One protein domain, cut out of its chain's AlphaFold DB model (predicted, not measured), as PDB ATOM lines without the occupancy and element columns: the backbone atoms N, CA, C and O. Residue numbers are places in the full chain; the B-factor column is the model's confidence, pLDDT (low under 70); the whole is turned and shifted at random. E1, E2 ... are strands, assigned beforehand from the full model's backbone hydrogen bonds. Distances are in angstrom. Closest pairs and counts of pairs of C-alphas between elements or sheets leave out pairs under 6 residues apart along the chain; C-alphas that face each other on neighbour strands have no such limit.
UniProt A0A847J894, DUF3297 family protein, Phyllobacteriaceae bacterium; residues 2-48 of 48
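AT A GLANCE: This is residues 2 to 48 of the 48 residues of the protein "DUF3297 family protein" of Phyllobacteriaceae bacterium (UniProt A0A847J894). The domain is a long, twisted hairpin of two strands, E2 and E3, with the short strand E1 added beside E2 at the end away from the hairpin's turn, residues 28 to 32. Two stretches with no named element, residues 2 to 10 before E1 and residues 40 to 48 after E3, make the two ends, and the last residues run away from the sheet. The printed part has 47 residues with no named helix and three named strands, E1, E2 and E3 along the chain; they form one antiparallel sheet in the order E1 - E2 - E3. The class is all strand, though under half of the residues, 20 of 47, are in named elements. The whole is loose, with a radius of gyration of the C-alphas of 12.0 A, and spans 34 by 25 by 14 A.

HOW THE PARTS SIT: The inner strand of the sheet is E2, residues 18 to 27, which bends by 81 degrees at residue 24. The edge strand E3, residues 33 to 39, is its antiparallel neighbour, at 151 degrees between their directions, and the two form a hairpin. The C-alphas of Trp 18 and Ser 39, which face each other, are 4.2 A apart, and those of Leu 27 and Pro 33, which also face each other, 4.5 A. N 23 and O 34 are within hydrogen-bond range at 2.7 A, and N 36 and O 21 at 2.8 A. The other edge strand is E1, residues 11 to 13, antiparallel to E2 at 159 degrees and also in a hairpin with it. The C-alphas of Tyr 12 and Ile 19 face each other at 4.1 A, with N 20 and O 11 within hydrogen-bond range at 2.7 A. E1, E2 and E3 make a meander, each strand the antiparallel neighbour of the one before. The sheet is strongly twisted, but only just: its C-alphas lie up to 4.1 A off the best plane.

IN THESE COORDINATES: E2 is the longest strand, 21.4 A from C-alpha 18 at (13.411, 78.203, 107.929) to C-alpha 27 at (26.057, 73.920, 91.195). E3 measures 19.1 A from C-alpha 33 to C-alpha 39, which is at (16.001, 81.468, 108.679). E1 measures 7.2 A and begins with C-alpha 11 at (12.287, 72.399, 101.602).

THE WHOLE: The two C-alphas farthest apart are those of Arg 29 and Gly 48, at 38.3 A. The C-alphas of Lys 2 and Gly 48, the chain's last residue, are 22.0 A apart. The printed part has no cut, and both links between strands are tight, four residues from E1 to E2 and five from E2 to E3. The mean pLDDT of the printed part is 90.4, and no printed residue is under 70.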
ATOM      1  N   LYS A   2       9.659  86.129 105.403       79.25
ATOM      2  CA  LYS A   2       9.836  87.537 105.824       79.25
ATOM      3  C   LYS A   2       9.033  88.531 104.960       79.25
ATOM      4  O   LYS A   2       9.591  89.485 104.432       79.25
ATOM      5  N   GLY A   3       7.752  88.239 104.716       79.75
ATOM      6  CA  GLY A   3       6.874  89.057 103.864       79.75
ATOM      7  C   GLY A   3       7.092  88.933 102.347       79.75
ATOM      8  O   GLY A   3       6.324  89.503 101.581       79.75
ATOM      9  N   VAL A   4       8.096  88.174 101.885       86.94
ATOM     10  CA  VAL A   4       8.331  87.922 100.451       86.94
ATOM     11  C   VAL A   4       7.801  86.550 100.053       86.94
ATOM     12  O   VAL A   4       8.214  85.530 100.615       86.94
ATOM     13  N   GLU A   5       6.933  86.504  99.049       89.19
ATOM     14  CA  GLU A   5       6.447  85.255  98.464       89.19
ATOM     15  C   GLU A   5       7.560  84.535  97.691       89.19
ATOM     16  O   GLU A   5       8.354  85.141  96.967       89.19
ATOM     17  N   LYS A   6       7.649  83.217  97.876       88.75
ATOM     18  CA  LYS A   6       8.639  82.358  97.222       88.75
ATOM     19  C   LYS A   6       7.930  81.125  96.685       88.75
ATOM     20  O   LYS A   6       7.256  80.437  97.439       88.75
ATOM     21  N   PHE A   7       8.136  80.843  95.402       91.81
ATOM     22  CA  PHE A   7       7.544  79.691  94.705       91.81
ATOM     23  C   PHE A   7       8.564  78.585  94.408       91.81
ATOM     24  O   PHE A   7       8.199  77.497  93.990       91.81
ATOM     25  N   ASN A   8       9.850  78.866  94.612       90.00
ATOM     26  CA  ASN A   8      10.973  77.982  94.312       90.00
ATOM     27  C   ASN A   8      11.619  77.410  95.586       90.00
ATOM     28  O   ASN A   8      12.838  77.265  95.655       90.00
ATOM     29  N   VAL A   9      10.818  77.174  96.625       91.44
ATOM     30  CA  VAL A   9      11.282  76.570  97.878       91.44
ATOM     31  C   VAL A   9      11.371  75.061  97.683       91.44
ATOM     32  O   VAL A   9      10.386  74.442  97.295       91.44
ATOM     33  N   GLU A  10      12.541  74.482  97.944       91.69
ATOM     34  CA  GLU A  10      12.739  73.028  97.845       91.69
ATOM     35  C   GLU A  10      12.324  72.319  99.135       91.69
ATOM     36  O   GLU A  10      11.743  71.241  99.101       91.69
ATOM     37  N   GLU A  11      12.600  72.942 100.282       93.25
ATOM     38  CA  GLU A  11      12.287  72.399 101.602       93.25
ATOM     39  C   GLU A  11      12.025  73.539 102.585       93.25
ATOM     40  O   GLU A  11      12.575  74.635 102.451       93.25
ATOM     41  N   TYR A  12      11.203  73.295 103.595       94.31
ATOM     42  CA  TYR A  12      10.958  74.253 104.661       94.31
ATOM     43  C   TYR A  12      10.587  73.544 105.958       94.31
ATOM     44  O   TYR A  12      10.085  72.422 105.950       94.31
ATOM     45  N   CYS A  13      10.770  74.243 107.073       94.00
ATOM     46  CA  CYS A  13      10.176  73.880 108.348       94.00
ATOM     47  C   CYS A  13       9.508  75.115 108.946       94.00
ATOM     48  O   CYS A  13      10.173  76.104 109.257       94.00
ATOM     49  N   VAL A  14       8.183  75.056 109.092       92.06
ATOM     50  CA  VAL A  14       7.389  76.153 109.666       92.06
ATOM     51  C   VAL A  14       7.689  76.293 111.155       92.06
ATOM     52  O   VAL A  14       7.970  77.390 111.622       92.06
ATOM     53  N   SER A  15       7.720  75.174 111.885       91.44
ATOM     54  CA  SER A  15       7.972  75.154 113.332       91.44
ATOM     55  C   SER A  15       9.364  75.660 113.704       91.44
ATOM     56  O   SER A  15       9.519  76.363 114.695       91.44
ATOM     57  N   GLU A  16      10.378  75.325 112.904       91.94
ATOM     58  CA  GLU A  16      11.755  75.785 113.120       91.94
ATOM     59  C   GLU A  16      12.069  77.108 112.397       91.94
ATOM     60  O   GLU A  16      13.189  77.611 112.500       91.94
ATOM     61  N   GLY A  17      11.113  77.670 111.651       92.81
ATOM     62  CA  GLY A  17      11.244  78.972 111.002       92.81
ATOM     63  C   GLY A  17      12.377  79.047 109.977       92.81
ATOM     64  O   GLY A  17      13.235  79.933 110.048       92.81
ATOM     65  N   TRP A  18      12.431  78.122 109.016       94.50
ATOM     66  CA  TRP A  18      13.411  78.203 107.929       94.50
ATOM     67  C   TRP A  18      12.917  77.636 106.600       94.50
ATOM     68  O   TRP A  18      12.039  76.777 106.551       94.50
ATOM     69  N   ILE A  19      13.535  78.101 105.511       94.94
ATOM     70  CA  ILE A  19      13.363  77.578 104.149       94.94
ATOM     71  C   ILE A  19      14.722  77.243 103.519       94.94
ATOM     72  O   ILE A  19      15.729  77.879 103.832       94.94
ATOM     73  N   ARG A  20      14.759  76.266 102.613       94.81
ATOM     74  CA  ARG A  20      15.867  76.006 101.687       94.81
ATOM     75  C   ARG A  20      15.449  76.394 100.279       94.81
ATOM     76  O   ARG A  20      14.395  75.993  99.789       94.81
ATOM     77  N   VAL A  21      16.303  77.180  99.637       93.38
ATOM     78  CA  VAL A  21      16.108  77.650  98.264       93.38
ATOM     79  C   VAL A  21      17.386  77.454  97.453       93.38
ATOM     80  O   VAL A  21      18.477  77.560  98.023       93.38
ATOM     81  N   PRO A  22      17.292  77.227  96.136       93.75
ATOM     82  CA  PRO A  22      18.461  77.173  95.274       93.75
ATOM     83  C   PRO A  22      19.150  78.543  95.190       93.75
ATOM     84  O   PRO A  22      18.516  79.595  95.056       93.75
ATOM     85  N   ALA A  23      20.479  78.529  95.251       89.75
ATOM     86  CA  ALA A  23      21.379  79.673  95.188       89.75
ATOM     87  C   ALA A  23      21.613  80.115  93.734       89.75
ATOM     88  O   ALA A  23      22.735  80.107  93.223       89.75
ATOM     89  N   GLY A  24      20.534  80.477  93.041       87.25
ATOM     90  CA  GLY A  24      20.592  80.841  91.628       87.25
ATOM     91  C   GLY A  24      20.989  79.656  90.741       87.25
ATOM     92  O   GLY A  24      20.429  78.572  90.868       87.25
ATOM     93  N   ARG A  25      21.931  79.873  89.812       86.25
ATOM     94  CA  ARG A  25      22.402  78.860  88.841       86.25
ATOM     95  C   ARG A  25      23.640  78.085  89.309       86.25
ATOM     96  O   ARG A  25      24.237  77.360  88.518       86.25
ATOM     97  N   SER A  26      24.063  78.276  90.554       90.31
ATOM     98  CA  SER A  26      25.289  77.673  91.069       90.31
ATOM     99  C   SER A  26      25.086  76.189  91.375       90.31
ATOM    100  O   SER A  26      24.095  75.809  92.001       90.31
ATOM    101  N   LEU A  27      26.046  75.364  90.960       91.94
ATOM    102  CA  LEU A  27      26.057  73.920  91.195       91.94
ATOM    103  C   LEU A  27      27.188  73.539  92.160       91.94
ATOM    104  O   LEU A  27      28.211  74.222  92.236       91.94
ATOM    105  N   ASP A  28      27.005  72.451  92.903       89.31
ATOM    106  CA  ASP A  28      28.051  71.830  93.707       89.31
ATOM    107  C   ASP A  28      29.040  71.047  92.821       89.31
ATOM    108  O   ASP A  28      28.877  70.929  91.604       89.31
ATOM    109  N   ARG A  29      30.079  70.461  93.431       93.62
ATOM    110  CA  ARG A  29      31.098  69.670  92.711       93.62
ATOM    111  C   ARG A  29      30.542  68.427  91.995       93.62
ATOM    112  O   ARG A  29      31.252  67.811  91.211       93.62
ATOM    113  N   HIS A  30      29.313  68.031  92.317       92.38
ATOM    114  CA  HIS A  30      28.612  66.885  91.753       92.38
ATOM    115  C   HIS A  30      27.539  67.315  90.738       92.38
ATOM    116  O   HIS A  30      26.783  66.472  90.265       92.38
ATOM    117  N   GLY A  31      27.460  68.608  90.398       91.69
ATOM    118  CA  GLY A  31      26.485  69.143  89.449       91.69
ATOM    119  C   GLY A  31      25.080  69.326  90.026       91.69
ATOM    120  O   GLY A  31      24.144  69.552  89.264       91.69
ATOM    121  N   ARG A  32      24.903  69.236  91.349       90.75
ATOM    122  CA  ARG A  32      23.601  69.452  92.000       90.75
ATOM    123  C   ARG A  32      23.417  70.930  92.337       90.75
ATOM    124  O   ARG A  32      24.401  71.569  92.705       90.75
ATOM    125  N   PRO A  33      22.199  71.486  92.261       90.94
ATOM    126  CA  PRO A  33      21.940  72.858  92.684       90.94
ATOM    127  C   PRO A  33      22.453  73.120  94.101       90.94
ATOM    128  O   PRO A  33      22.176  72.360  95.029       90.94
ATOM    129  N   LEU A  34      23.215  74.199  94.278       93.44
ATOM    130  CA  LEU A  34      23.562  74.661  95.615       93.44
ATOM    131  C   LEU A  34      22.320  75.255  96.262       93.44
ATOM    132  O   LEU A  34      21.664  76.102  95.667       93.44
ATOM    133  N   THR A  35      22.035  74.865  97.497       93.56
ATOM    134  CA  THR A  35      20.916  75.410  98.273       93.56
ATOM    135  C   THR A  35      21.419  76.274  99.419       93.56
ATOM    136  O   THR A  35      22.426  75.946 100.047       93.56
ATOM    137  N   ILE A  36      20.684  77.331  99.755       92.75
ATOM    138  CA  ILE A  36      20.925  78.160 100.938       92.75
ATOM    139  C   ILE A  36      19.756  77.990 101.901       92.75
ATOM    140  O   ILE A  36      18.592  78.040 101.500       92.75
ATOM    141  N   LYS A  37      20.081  77.821 103.188       93.75
ATOM    142  CA  LYS A  37      19.108  77.866 104.280       93.75
ATOM    143  C   LYS A  37      18.886  79.321 104.689       93.75
ATOM    144  O   LYS A  37      19.825  79.997 105.102       93.75
ATOM    145  N   LEU A  38      17.649  79.787 104.588       92.81
ATOM    146  CA  LEU A  38      17.226  81.100 105.058       92.81
ATOM    147  C   LEU A  38      16.351  80.913 106.298       92.81
ATOM    148  O   LEU A  38      15.328  80.236 106.234       92.81
ATOM    149  N   SER A  39      16.747  81.522 107.415       92.81
ATOM    150  CA  SER A  39      16.001  81.468 108.679       92.81
ATOM    151  C   SER A  39      15.187  82.744 108.908       92.81
ATOM    152  O   SER A  39      15.657  83.861 108.650       92.81
ATOM    153  N   GLY A  40      13.961  82.588 109.393       90.88
ATOM    154  CA  GLY A  40      13.003  83.662 109.626       90.88
ATOM    155  C   GLY A  40      11.568  83.150 109.628       90.88
ATOM    156  O   GLY A  40      11.327  81.967 109.436       90.88
ATOM    157  N   GLU A  41      10.612  84.054 109.810       91.00
ATOM    158  CA  GLU A  41       9.191  83.712 109.788       91.00
ATOM    159  C   GLU A  41       8.779  83.077 108.447       91.00
ATOM    160  O   GLU A  41       9.027  83.626 107.355       91.00
ATOM    161  N   VAL A  42       8.191  81.883 108.552       93.00
ATOM    162  CA  VAL A  42       7.733  81.061 107.433       93.00
ATOM    163  C   VAL A  42       6.233  80.868 107.556       93.00
ATOM    164  O   VAL A  42       5.751  80.299 108.525       93.00
ATOM    165  N   GLU A  43       5.522  81.273 106.513       90.06
ATOM    166  CA  GLU A  43       4.109  80.983 106.320       90.06
ATOM    167  C   GLU A  43       3.959  80.267 104.981       90.06
ATOM    168  O   GLU A  43       4.635  80.615 104.004       90.06
ATOM    169  N   VAL A  44       3.100  79.249 104.946       89.75
ATOM    170  CA  VAL A  44       2.856  78.414 103.766       89.75
ATOM    171  C   VAL A  44       1.381  78.473 103.425       89.75
ATOM    172  O   VAL A  44       0.525  78.340 104.297       89.75
ATOM    173  N   TRP A  45       1.095  78.649 102.144       89.81
ATOM    174  CA  TRP A  45      -0.252  78.740 101.608       89.81
ATOM    175  C   TRP A  45      -0.323  77.990 100.279       89.81
ATOM    176  O   TRP A  45       0.684  77.814  99.591       89.81
ATOM    177  N   VAL A  46      -1.521  77.529  99.926       86.44
ATOM    178  CA  VAL A  46      -1.792  76.857  98.651       86.44
ATOM    179  C   VAL A  46      -2.522  77.843  97.752       86.44
ATOM    180  O   VAL A  46      -3.506  78.449  98.174       86.44
ATOM    181  N   LYS A  47      -2.045  78.018  96.516       81.69
ATOM    182  CA  LYS A  47      -2.789  78.777  95.510       81.69
ATOM    183  C   LYS A  47      -3.889  77.877  94.944       81.69
ATOM    184  O   LYS A  47      -3.562  76.869  94.321       81.69
ATOM    185  N   GLY A  48      -5.144  78.214  95.235       73.81
ATOM    186  CA  GLY A  48      -6.326  77.595  94.622       73.81
ATOM    187  C   GLY A  48      -6.581  78.083  93.204       73.81
ATOM    188  O   GLY A  48      -6.000  79.128  92.822       73.81
TER     189      GLY A  48